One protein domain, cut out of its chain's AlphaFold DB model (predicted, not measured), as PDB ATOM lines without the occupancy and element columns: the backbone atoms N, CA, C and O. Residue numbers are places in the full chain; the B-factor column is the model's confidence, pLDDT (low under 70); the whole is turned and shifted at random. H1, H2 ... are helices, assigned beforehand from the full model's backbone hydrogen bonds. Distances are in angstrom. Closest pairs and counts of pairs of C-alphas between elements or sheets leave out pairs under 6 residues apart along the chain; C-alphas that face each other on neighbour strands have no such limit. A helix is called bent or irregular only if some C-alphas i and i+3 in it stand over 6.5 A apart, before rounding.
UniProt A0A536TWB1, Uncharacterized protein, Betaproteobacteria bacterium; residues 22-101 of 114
ATOM      1  N   ALA A  22     333.982 221.426 287.949       81.56
ATOM      2  CA  ALA A  22     333.123 222.102 286.976       81.56
ATOM      3  C   ALA A  22     333.551 221.797 285.531       81.56
ATOM      4  O   ALA A  22     332.714 221.425 284.706       81.56
ATOM      5  N   GLN A  23     334.853 221.853 285.241       84.62
ATOM      6  CA  GLN A  23     335.400 221.480 283.934       84.62
ATOM      7  C   GLN A  23     335.143 220.005 283.605       84.62
ATOM      8  O   GLN A  23     334.780 219.679 282.475       84.62
ATOM      9  N   GLY A  24     335.290 219.111 284.586       85.69
ATOM     10  CA  GLY A  24     334.973 217.693 284.431       85.69
ATOM     11  C   GLY A  24     333.514 217.479 284.033       85.69
ATOM     12  O   GLY A  24     333.241 216.777 283.060       85.69
ATOM     13  N   ARG A  25     332.576 218.126 284.738       84.75
ATOM     14  CA  ARG A  25     331.140 218.051 284.422       84.75
ATOM     15  C   ARG A  25     330.835 218.585 283.027       84.75
ATOM     16  O   ARG A  25     330.125 217.920 282.281       84.75
ATOM     17  N   ALA A  26     331.412 219.725 282.646       82.00
ATOM     18  CA  ALA A  26     331.245 220.281 281.306       82.00
ATOM     19  C   ALA A  26     331.707 219.294 280.219       82.00
ATOM     20  O   ALA A  26     330.948 219.010 279.297       82.00
ATOM     21  N   ARG A  27     332.894 218.689 280.373       87.62
ATOM     22  CA  ARG A  27     333.413 217.681 279.429       87.62
ATOM     23  C   ARG A  27     332.510 216.457 279.317       87.62
ATOM     24  O   ARG A  27     332.278 215.978 278.212       87.62
ATOM     25  N   ALA A  28     331.972 215.976 280.438       85.25
ATOM     26  CA  ALA A  28     331.019 214.871 280.421       85.25
ATOM     27  C   ALA A  28     329.746 215.249 279.646       85.25
ATOM     28  O   ALA A  28     329.282 214.484 278.810       85.25
ATOM     29  N   ILE A  29     329.194 216.446 279.854       84.44
ATOM     30  CA  ILE A  29     328.024 216.900 279.085       84.44
ATOM     31  C   ILE A  29     328.349 216.969 277.586       84.44
ATOM     32  O   ILE A  29     327.528 216.555 276.769       84.44
ATOM     33  N   GLU A  30     329.544 217.435 277.218       84.31
ATOM     34  CA  GLU A  30     329.977 217.504 275.820       84.31
ATOM     35  C   GLU A  30     330.127 216.129 275.164       84.31
ATOM     36  O   GLU A  30     329.672 215.937 274.037       84.31
ATOM     37  N   GLU A  31     330.690 215.150 275.870       88.31
ATOM     38  CA  GLU A  31     330.809 213.773 275.378       88.31
ATOM     39  C   GLU A  31     329.433 213.152 275.094       88.31
ATOM     40  O   GLU A  31     329.226 212.455 274.098       88.31
ATOM     41  N   TYR A  32     328.455 213.451 275.950       84.94
ATOM     42  CA  TYR A  32     327.089 212.961 275.806       84.94
ATOM     43  C   TYR A  32     326.210 213.854 274.918       84.94
ATOM     44  O   TYR A  32     325.058 213.492 274.662       84.94
ATOM     45  N   TRP A  33     326.729 214.969 274.394       84.31
ATOM     46  CA  TRP A  33     325.956 215.973 273.656       84.31
ATOM     47  C   TRP A  33     325.111 215.410 272.502       84.31
ATOM     48  O   TRP A  33     323.926 215.744 272.426       84.31
ATOM     49  N   PRO A  34     325.621 214.493 271.651       81.94
ATOM     50  CA  PRO A  34     324.809 213.900 270.588       81.94
ATOM     51  C   PRO A  34     323.606 213.108 271.122       81.94
ATOM     52  O   PRO A  34     322.518 213.155 270.551       81.94
ATOM     53  N   ARG A  35     323.783 212.402 272.248       82.44
ATOM     54  CA  ARG A  35     322.715 211.627 272.898       82.44
ATOM     55  C   ARG A  35     321.705 212.545 273.575       82.44
ATOM     56  O   ARG A  35     320.512 212.288 273.479       82.44
ATOM     57  N   ILE A  36     322.169 213.630 274.200       80.88
ATOM     58  CA  ILE A  36     321.300 214.672 274.761       80.88
ATOM     59  C   ILE A  36     320.399 215.228 273.656       80.88
ATOM     60  O   ILE A  36     319.188 215.260 273.834       80.88
ATOM     61  N   GLY A  37     320.954 215.565 272.486       77.62
ATOM     62  CA  GLY A  37     320.170 216.048 271.344       77.62
ATOM     63  C   GLY A  37     319.055 215.088 270.910       77.62
ATOM     64  O   GLY A  37     317.932 215.531 270.657       77.62
ATOM     65  N   LEU A  38     319.332 213.780 270.880       80.00
ATOM     66  CA  LEU A  38     318.334 212.750 270.576       80.00
ATOM     67  C   LEU A  38     317.222 212.710 271.635       80.00
ATOM     68  O   LEU A  38     316.045 212.804 271.291       80.00
ATOM     69  N   VAL A  39     317.593 212.668 272.918       80.56
ATOM     70  CA  VAL A  39     316.637 212.658 274.035       80.56
ATOM     71  C   VAL A  39     315.772 213.916 274.028       80.56
ATOM     72  O   VAL A  39     314.559 213.821 274.210       80.56
ATOM     73  N   CYS A  40     316.349 215.094 273.775       76.88
ATOM     74  CA  CYS A  40     315.586 216.332 273.657       76.88
ATOM     75  C   CYS A  40     314.546 216.236 272.529       76.88
ATOM     76  O   CYS A  40     313.385 216.599 272.717       76.88
ATOM     77  N   ARG A  41     314.943 215.723 271.357       75.75
ATOM     78  CA  ARG A  41     314.038 215.555 270.213       75.75
ATOM     79  C   ARG A  41     312.884 214.611 270.539       75.75
ATOM     80  O   ARG A  41     311.749 214.925 270.196       75.75
ATOM     81  N   GLU A  42     313.171 213.488 271.183       80.50
ATOM     82  CA  GLU A  42     312.169 212.475 271.528       80.50
ATOM     83  C   GLU A  42     311.249 212.924 272.669       80.50
ATOM     84  O   GLU A  42     310.054 212.650 272.634       80.50
ATOM     85  N   SER A  43     311.785 213.647 273.657       76.69
ATOM     86  CA  SER A  43     311.054 213.980 274.886       76.69
ATOM     87  C   SER A  43     310.174 215.220 274.752       76.69
ATOM     88  O   SER A  43     309.070 215.248 275.287       76.69
ATOM     89  N   VAL A  44     310.657 216.269 274.074       74.19
ATOM     90  CA  VAL A  44     309.957 217.569 274.016       74.19
ATOM     91  C   VAL A  44     309.629 218.028 272.591       74.19
ATOM     92  O   VAL A  44     308.882 218.988 272.398       74.19
ATOM     93  N   GLY A  45     310.146 217.327 271.578       73.12
ATOM     94  CA  GLY A  45     309.898 217.631 270.175       73.12
ATOM     95  C   GLY A  45     310.567 218.925 269.681       73.12
ATOM     96  O   GLY A  45     311.050 219.753 270.457       73.12
ATOM     97  N   PRO A  46     310.579 219.157 268.355       70.50
ATOM     98  CA  PRO A  46     311.224 220.328 267.753       70.50
ATOM     99  C   PRO A  46     310.555 221.661 268.141       70.50
ATOM    100  O   PRO A  46     311.186 222.713 268.092       70.50
ATOM    101  N   ALA A  47     309.283 221.636 268.553       67.69
ATOM    102  CA  ALA A  47     308.539 222.832 268.946       67.69
ATOM    103  C   ALA A  47     309.014 223.430 270.281       67.69
ATOM    104  O   ALA A  47     308.997 224.651 270.433       67.69
ATOM    105  N   ALA A  48     309.486 222.603 271.220       69.19
ATOM    106  CA  ALA A  48     309.972 223.071 272.517       69.19
ATOM    107  C   ALA A  48     311.210 223.971 272.386       69.19
ATOM    108  O   ALA A  48     311.381 224.931 273.132       69.19
ATOM    109  N   PHE A  49     312.035 223.755 271.367       69.88
ATOM    110  CA  PHE A  49     313.199 224.603 271.131       69.88
ATOM    111  C   PHE A  49     312.849 226.011 270.639       69.88
ATOM    112  O   PHE A  49     313.600 226.948 270.892       69.88
ATOM    113  N   LYS A  50     311.676 226.212 270.023       70.50
ATOM    114  CA  LYS A  50     311.213 227.558 269.637       70.50
ATOM    115  C   LYS A  50     310.976 228.451 270.852       70.50
ATOM    116  O   LYS A  50     311.078 229.671 270.748       70.50
ATOM    117  N   VAL A  51     310.674 227.845 272.001       70.62
ATOM    118  CA  VAL A  51     310.443 228.559 273.258       70.62
ATOM    119  C   VAL A  51     311.667 228.581 274.178       70.62
ATOM    120  O   VAL A  51     311.637 229.274 275.188       70.62
ATOM    121  N   ALA A  52     312.769 227.924 273.799       73.44
ATOM    122  CA  ALA A  52     314.022 227.881 274.560       73.44
ATOM    123  C   ALA A  52     314.793 229.218 274.598       73.44
ATOM    124  O   ALA A  52     315.847 229.305 275.222       73.44
ATOM    125  N   ARG A  53     314.278 230.273 273.946       78.06
ATOM    126  CA  ARG A  53     314.795 231.645 274.089       78.06
ATOM    127  C   ARG A  53     314.474 232.270 275.445       78.06
ATOM    128  O   ARG A  53     315.131 233.235 275.812       78.06
ATOM    129  N   ASP A  54     313.487 231.730 276.148       87.00
ATOM    130  CA  ASP A  54     313.050 232.166 277.468       87.00
ATOM    131  C   ASP A  54     313.678 231.273 278.550       87.00
ATOM    132  O   ASP A  54     313.636 230.046 278.447       87.00
ATOM    133  N   ASP A  55     314.282 231.889 279.565       88.25
ATOM    134  CA  ASP A  55     315.016 231.215 280.640       88.25
ATOM    135  C   ASP A  55     314.129 230.279 281.469       88.25
ATOM    136  O   ASP A  55     314.548 229.166 281.802       88.25
ATOM    137  N   GLU A  56     312.895 230.684 281.776       89.69
ATOM    138  CA  GLU A  56     311.954 229.865 282.546       89.69
ATOM    139  C   GLU A  56     311.516 228.652 281.728       89.69
ATOM    140  O   GLU A  56     311.495 227.521 282.224       89.69
ATOM    141  N   LYS A  57     311.231 228.863 280.440       87.00
ATOM    142  CA  LYS A  57     310.833 227.778 279.535       87.00
ATOM    143  C   LYS A  57     311.983 226.815 279.274       87.00
ATOM    144  O   LYS A  57     311.772 225.603 279.313       87.00
ATOM    145  N   LEU A  58     313.196 227.321 279.061       87.06
ATOM    146  CA  LEU A  58     314.392 226.496 278.900       87.06
ATOM    147  C   LEU A  58     314.693 225.700 280.174       87.06
ATOM    148  O   LEU A  58     315.017 224.517 280.093       87.06
ATOM    149  N   THR A  59     314.501 226.303 281.347       90.94
ATOM    150  CA  THR A  59     314.594 225.598 282.629       90.94
ATOM    151  C   THR A  59     313.573 224.464 282.712       90.94
ATOM    152  O   THR A  59     313.934 223.340 283.055       90.94
ATOM    153  N   GLY A  60     312.311 224.717 282.351       89.12
ATOM    154  CA  GLY A  60     311.267 223.688 282.322       89.12
ATOM    155  C   GLY A  60     311.595 222.528 281.375       89.12
ATOM    156  O   GLY A  60     311.442 221.365 281.742       89.12
ATOM    157  N   ILE A  61     312.119 222.838 280.188       86.19
ATOM    158  CA  ILE A  61     312.563 221.846 279.203       86.19
ATOM    159  C   ILE A  61     313.728 221.013 279.750       86.19
ATOM    160  O   ILE A  61     313.677 219.784 279.707       86.19
ATOM    161  N   ALA A  62     314.755 221.658 280.309       89.19
ATOM    162  CA  ALA A  62     315.912 220.971 280.878       89.19
ATOM    163  C   ALA A  62     315.507 220.029 282.025       89.19
ATOM    164  O   ALA A  62     315.968 218.888 282.069       89.19
ATOM    165  N   ARG A  63     314.580 220.458 282.893       91.44
ATOM    166  CA  ARG A  63     313.998 219.616 283.951       91.44
ATOM    167  C   ARG A  63     313.252 218.406 283.401       91.44
ATOM    168  O   ARG A  63     313.406 217.311 283.925       91.44
ATOM    169  N   ALA A  64     312.462 218.588 282.345       87.25
ATOM    170  CA  ALA A  64     311.716 217.493 281.726       87.25
ATOM    171  C   ALA A  64     312.637 216.450 281.069       87.25
ATOM    172  O   ALA A  64     312.326 215.262 281.064       87.25
ATOM    173  N   ILE A  65     313.782 216.887 280.538       88.31
ATOM    174  CA  ILE A  65     314.749 216.032 279.837       88.31
ATOM    175  C   ILE A  65     315.697 215.321 280.804       88.31
ATOM    176  O   ILE A  65     316.105 214.193 280.533       88.31
ATOM    177  N   TYR A  66     316.043 215.948 281.932       91.00
ATOM    178  CA  TYR A  66     317.025 215.418 282.879       91.00
ATOM    179  C   TYR A  66     316.781 213.947 283.292       91.00
ATOM    180  O   TYR A  66     317.732 213.159 283.266       91.00
ATOM    181  N   PRO A  67     315.541 213.502 283.592       91.31
ATOM    182  CA  PRO A  67     315.261 212.105 283.917       91.31
ATOM    183  C   PRO A  67     315.576 211.123 282.785       91.31
ATOM    184  O   PRO A  67     315.937 209.985 283.078       91.31
ATOM    185  N   ALA A  68     315.454 211.565 281.529       88.44
ATOM    186  CA  ALA A  68     315.664 210.766 280.323       88.44
ATOM    187  C   ALA A  68     317.131 210.752 279.848       88.44
ATOM    188  O   ALA A  68     317.472 210.057 278.890       88.44
ATOM    189  N   LEU A  69     318.019 211.494 280.516       87.44
ATOM    190  CA  LEU A  69     319.447 211.474 280.214       87.44
ATOM    191  C   LEU A  69     320.084 210.114 280.541       87.44
ATOM    192  O   LEU A  69     319.673 209.443 281.493       87.44
ATOM    193  N   PRO A  70     321.157 209.728 279.823       86.81
ATOM    194  CA  PRO A  70     321.920 208.528 280.138       86.81
ATOM    195  C   PRO A  70     322.365 208.496 281.603       86.81
ATOM    196  O   PRO A  70     322.913 209.470 282.122       86.81
ATOM    197  N   LEU A  71     322.171 207.350 282.261       88.19
ATOM    198  CA  LEU A  71     322.456 207.182 283.687       88.19
ATOM    199  C   LEU A  71     323.862 207.656 284.109       88.19
ATOM    200  O   LEU A  71     323.933 208.364 285.115       88.19
ATOM    201  N   PRO A  72     324.955 207.362 283.370       88.06
ATOM    202  CA  PRO A  72     326.287 207.834 283.749       88.06
ATOM    203  C   PRO A  72     326.380 209.360 283.844       88.06
ATOM    204  O   PRO A  72     327.013 209.884 284.756       88.06
ATOM    205  N   LEU A  73     325.695 210.074 282.945       86.81
ATOM    206  CA  LEU A  73     325.679 211.532 282.946       86.81
ATOM    207  C   LEU A  73     324.954 212.068 284.185       86.81
ATOM    208  O   LEU A  73     325.472 212.960 284.844       86.81
ATOM    209  N   ARG A  74     323.805 211.488 284.551       91.94
ATOM    210  CA  ARG A  74     323.035 211.919 285.735       91.94
ATOM    211  C   ARG A  74     323.754 211.657 287.059       91.94
ATOM    212  O   ARG A  74     323.529 212.374 288.023       91.94
ATOM    213  N   LEU A  75     324.600 210.626 287.122       89.12
ATOM    214  CA  LEU A  75     325.413 210.344 288.311       89.12
ATOM    215  C   LEU A  75     326.540 211.365 288.497       89.12
ATOM    216  O   LEU A  75     326.949 211.630 289.624       89.12
ATOM    217  N   PHE A  76     327.047 211.915 287.397       87.81
ATOM    218  CA  PHE A  76     328.184 212.829 287.407       87.81
ATOM    219  C   PHE A  76     327.773 214.309 287.380       87.81
ATOM    220  O   PHE A  76     328.501 215.176 287.863       87.81
ATOM    221  N   VAL A  77     326.597 214.599 286.825       89.31
ATOM    222  CA  VAL A  77     326.040 215.939 286.651       89.31
ATOM    223  C   VAL A  77     324.673 215.985 287.319       89.31
ATOM    224  O   VAL A  77     323.717 215.343 286.870       89.31
ATOM    225  N   GLY A  78     324.576 216.756 288.401       91.00
ATOM    226  CA  GLY A  78     323.304 217.000 289.073       91.00
ATOM    227  C   GLY A  78     322.345 217.803 288.192       91.00
ATOM    228  O   GLY A  78     322.765 218.523 287.287       91.00
ATOM    229  N   GLU A  79     321.049 217.720 288.485       93.06
ATOM    230  CA  GLU A  79     320.011 218.437 287.733       93.06
ATOM    231  C   GLU A  79     320.290 219.944 287.651       93.06
ATOM    232  O   GLU A  79     320.217 220.530 286.574       93.06
ATOM    233  N   SER A  80     320.686 220.563 288.768       90.88
ATOM    234  CA  SER A  80     321.016 221.992 288.801       90.88
ATOM    235  C   SER A  80     322.184 222.340 287.876       90.88
ATOM    236  O   SER A  80     322.092 223.315 287.137       90.88
ATOM    237  N   ASP A  81     323.261 221.548 287.890       89.12
ATOM    238  CA  ASP A  81     324.424 221.778 287.022       89.12
ATOM    239  C   ASP A  81     324.041 221.632 285.544       89.12
ATOM    240  O   ASP A  81     324.483 222.414 284.705       89.12
ATOM    241  N   PHE A  82     323.190 220.652 285.226       89.81
ATOM    242  CA  PHE A  82     322.683 220.443 283.874       89.81
ATOM    243  C   PHE A  82     321.830 221.625 283.395       89.81
ATOM    244  O   PHE A  82     322.056 222.134 282.300       89.81
ATOM    245  N   ILE A  83     320.900 222.113 284.224       91.25
ATOM    246  CA  ILE A  83     320.076 223.290 283.906       91.25
ATOM    247  C   ILE A  83     320.962 224.515 283.678       91.25
ATOM    248  O   ILE A  83     320.805 225.200 282.667       91.25
ATOM    249  N   THR A  84     321.913 224.781 284.580       90.75
ATOM    250  CA  THR A  84     322.861 225.889 284.420       90.75
ATOM    251  C   THR A  84     323.634 225.751 283.115       90.75
ATOM    252  O   THR A  84     323.706 226.709 282.351       90.75
ATOM    253  N   PHE A  85     324.129 224.553 282.798       86.94
ATOM    254  CA  PHE A  85     324.818 224.306 281.536       86.94
ATOM    255  C   PHE A  85     323.928 224.604 280.323       86.94
ATOM    256  O   PHE A  85     324.384 225.265 279.389       86.94
ATOM    257  N   CYS A  86     322.667 224.160 280.332       86.81
ATOM    258  CA  CYS A  86     321.705 224.434 279.265       86.81
ATOM    259  C   CYS A  86     321.441 225.935 279.089       86.81
ATOM    260  O   CYS A  86     321.408 226.413 277.957       86.81
ATOM    261  N   LEU A  87     321.291 226.681 280.186       88.81
ATOM    262  CA  LEU A  87     321.092 228.132 280.154       88.81
ATOM    263  C   LEU A  87     322.329 228.857 279.607       88.81
ATOM    264  O   LEU A  87     322.192 229.707 278.731       88.81
ATOM    265  N   THR A  88     323.529 228.485 280.065       88.44
ATOM    266  CA  THR A  88     324.804 229.065 279.607       88.44
ATOM    267  C   THR A  88     325.105 228.740 278.142       88.44
ATOM    268  O   THR A  88     325.700 229.551 277.443       88.44
ATOM    269  N   ASN A  89     324.676 227.572 277.656       84.38
ATOM    270  CA  ASN A  89     324.927 227.097 276.291       84.38
ATOM    271  C   ASN A  89     323.661 227.121 275.418       84.38
ATOM    272  O   ASN A  89     323.527 226.308 274.498       84.38
ATOM    273  N   ARG A  90     322.729 228.042 275.695       84.25
ATOM    274  CA  ARG A  90     321.433 228.155 275.004       84.25
ATOM    275  C   ARG A  90     321.563 228.115 273.487       84.25
ATOM    276  O   ARG A  90     320.838 227.368 272.836       84.25
ATOM    277  N   ASP A  91     322.508 228.862 272.929       81.25
ATOM    278  CA  ASP A  91     322.688 228.946 271.477       81.25
ATOM    279  C   ASP A  91     323.027 227.583 270.860       81.25
ATOM    280  O   ASP A  91     322.491 227.216 269.816       81.25
ATOM    281  N   ARG A  92     323.827 226.758 271.552       78.94
ATOM    282  CA  ARG A  92     324.142 225.389 271.108       78.94
ATOM    283  C   ARG A  92     322.914 224.477 271.142       78.94
ATOM    284  O   ARG A  92     322.791 223.603 270.287       78.94
ATOM    285  N   LEU A  93     322.005 224.675 272.099       74.50
ATOM    286  CA  LEU A  93     320.730 223.947 272.149       74.50
ATOM    287  C   LEU A  93     319.780 224.382 271.032       74.50
ATOM    288  O   LEU A  93     319.107 223.541 270.442       74.50
ATOM    289  N   LEU A  94     319.740 225.676 270.711       72.12
ATOM    290  CA  LEU A  94     318.923 226.195 269.616       72.12
ATOM    291  C   LEU A  94     319.410 225.673 268.255       72.12
ATOM    292  O   LEU A  94     318.588 225.253 267.442       72.12
ATOM    293  N   LEU A  95     320.725 225.577 268.040       70.94
ATOM    294  CA  LEU A  95     321.309 225.017 266.812       70.94
ATOM    295  C   LEU A  95     320.946 223.539 266.575       70.94
ATOM    296  O   LEU A  95     320.776 223.124 265.425       70.94
ATOM    297  N   LEU A  96     320.777 222.745 267.644       66.00
ATOM    298  CA  LEU A  96     320.283 221.363 267.545       66.00
ATOM    299  C   LEU A  96     318.849 221.304 266.991       66.00
ATOM    300  O   LEU A  96     318.485 220.340 266.318       66.00
ATOM    301  N   SER A  97     318.043 222.338 267.239       60.34
ATOM    302  CA  SER A  97     316.670 222.425 266.735       60.34
ATOM    303  C   SER A  97     316.585 222.838 265.269       60.34
ATOM    304  O   SER A  97     315.750 222.316 264.530       60.34
ATOM    305  N   GLU A  98     317.475 223.726 264.826       58.88
ATOM    306  CA  GLU A  98     317.510 224.203 263.441       58.88
ATOM    307  C   GLU A  98     317.949 223.083 262.492       58.88
ATOM    308  O   GLU A  98     317.316 222.867 261.459       58.88
ATOM    309  N   HIS A  99     318.933 222.272 262.898       54.44
ATOM    310  CA  HIS A  99     319.317 221.062 262.161       54.44
ATOM    311  C   HIS A  99     318.196 220.012 262.109       54.44
ATOM    312  O   HIS A  99     318.076 219.283 261.126       54.44
ATOM    313  N   ALA A 100     317.333 219.948 263.129       48.91
ATOM    314  CA  ALA A 100     316.182 219.046 263.136       48.91
ATOM    315  C   ALA A 100     315.048 219.502 262.198       48.91
ATOM    316  O   ALA A 100     314.237 218.675 261.780       48.91
ATOM    317  N   SER A 101     314.993 220.788 261.836       46.75
ATOM    318  CA  SER A 101     313.967 221.336 260.940       46.75
ATOM    319  C   SER A 101     314.306 221.193 259.445       46.75
ATOM    320  O   SER A 101     313.468 221.512 258.606       46.75
TER     321      SER A 101
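This is residues 22 to 101 of the 114 residues of an uncharacterized protein of Betaproteobacteria bacterium (UniProt A0A536TWB1). Look for a compact, rounded cluster of crossed helices: H3 crosses H2 and H5, H1 and H4 lie side by side at one end, and H6 crosses H2 at the other. The printed part has 80 residues with six named helices, H1 to H6, and no named strand: all helix. The radius of gyration of the C-alphas is 11.4 A, the spans 30 by 21 by 19 A.

Start at H1, residues 22 to 31; it touches H4, residues 71 to 76, closest C-alphas Arg 25 and Phe 76, 6.7 A, at a shallow tilt of 19 degrees, opposite ways. H2, residues 33 to 50, is irregular, C-alphas 43 and 46 being 9.6 A apart, with a kink of 99 degrees near residue 44. It touches H3, residues 55 to 68, closest C-alphas Cys 40 and Ile 65, 6.2 A, at a steep tilt of 46 degrees. H3, only just irregular with C-alphas 64 and 67 6.8 A apart, touches H5, residues 79 to 88, closest C-alphas Ala 62 and Ile 83, 5.6 A. H6, residues 90 to 100, touches H2, about perpendicular at 83 degrees, closest C-alphas Pro 46 and Ser 97, 5.9 A. O i to N i+4 pairs are within hydrogen-bond range throughout H1, H4 and H5, and in 9 of 14 in H2, 8 of 10 in H3, 6 of 7 in H6.

Find C-alpha 22 at (333.123, 222.102, 286.976), where H1 begins; H6 ends at C-alpha 100, (316.182, 219.046, 263.136). From first to last C-alpha H2 measures 19.2 A, H3 20.5 A.

The C-alphas farthest apart, of Ala 22 and Ser 101, are 32.3 A apart. The printed part has no cut, its five links are tight, and pLDDT is under 70 at residues 47 to 49 and 96 to 101.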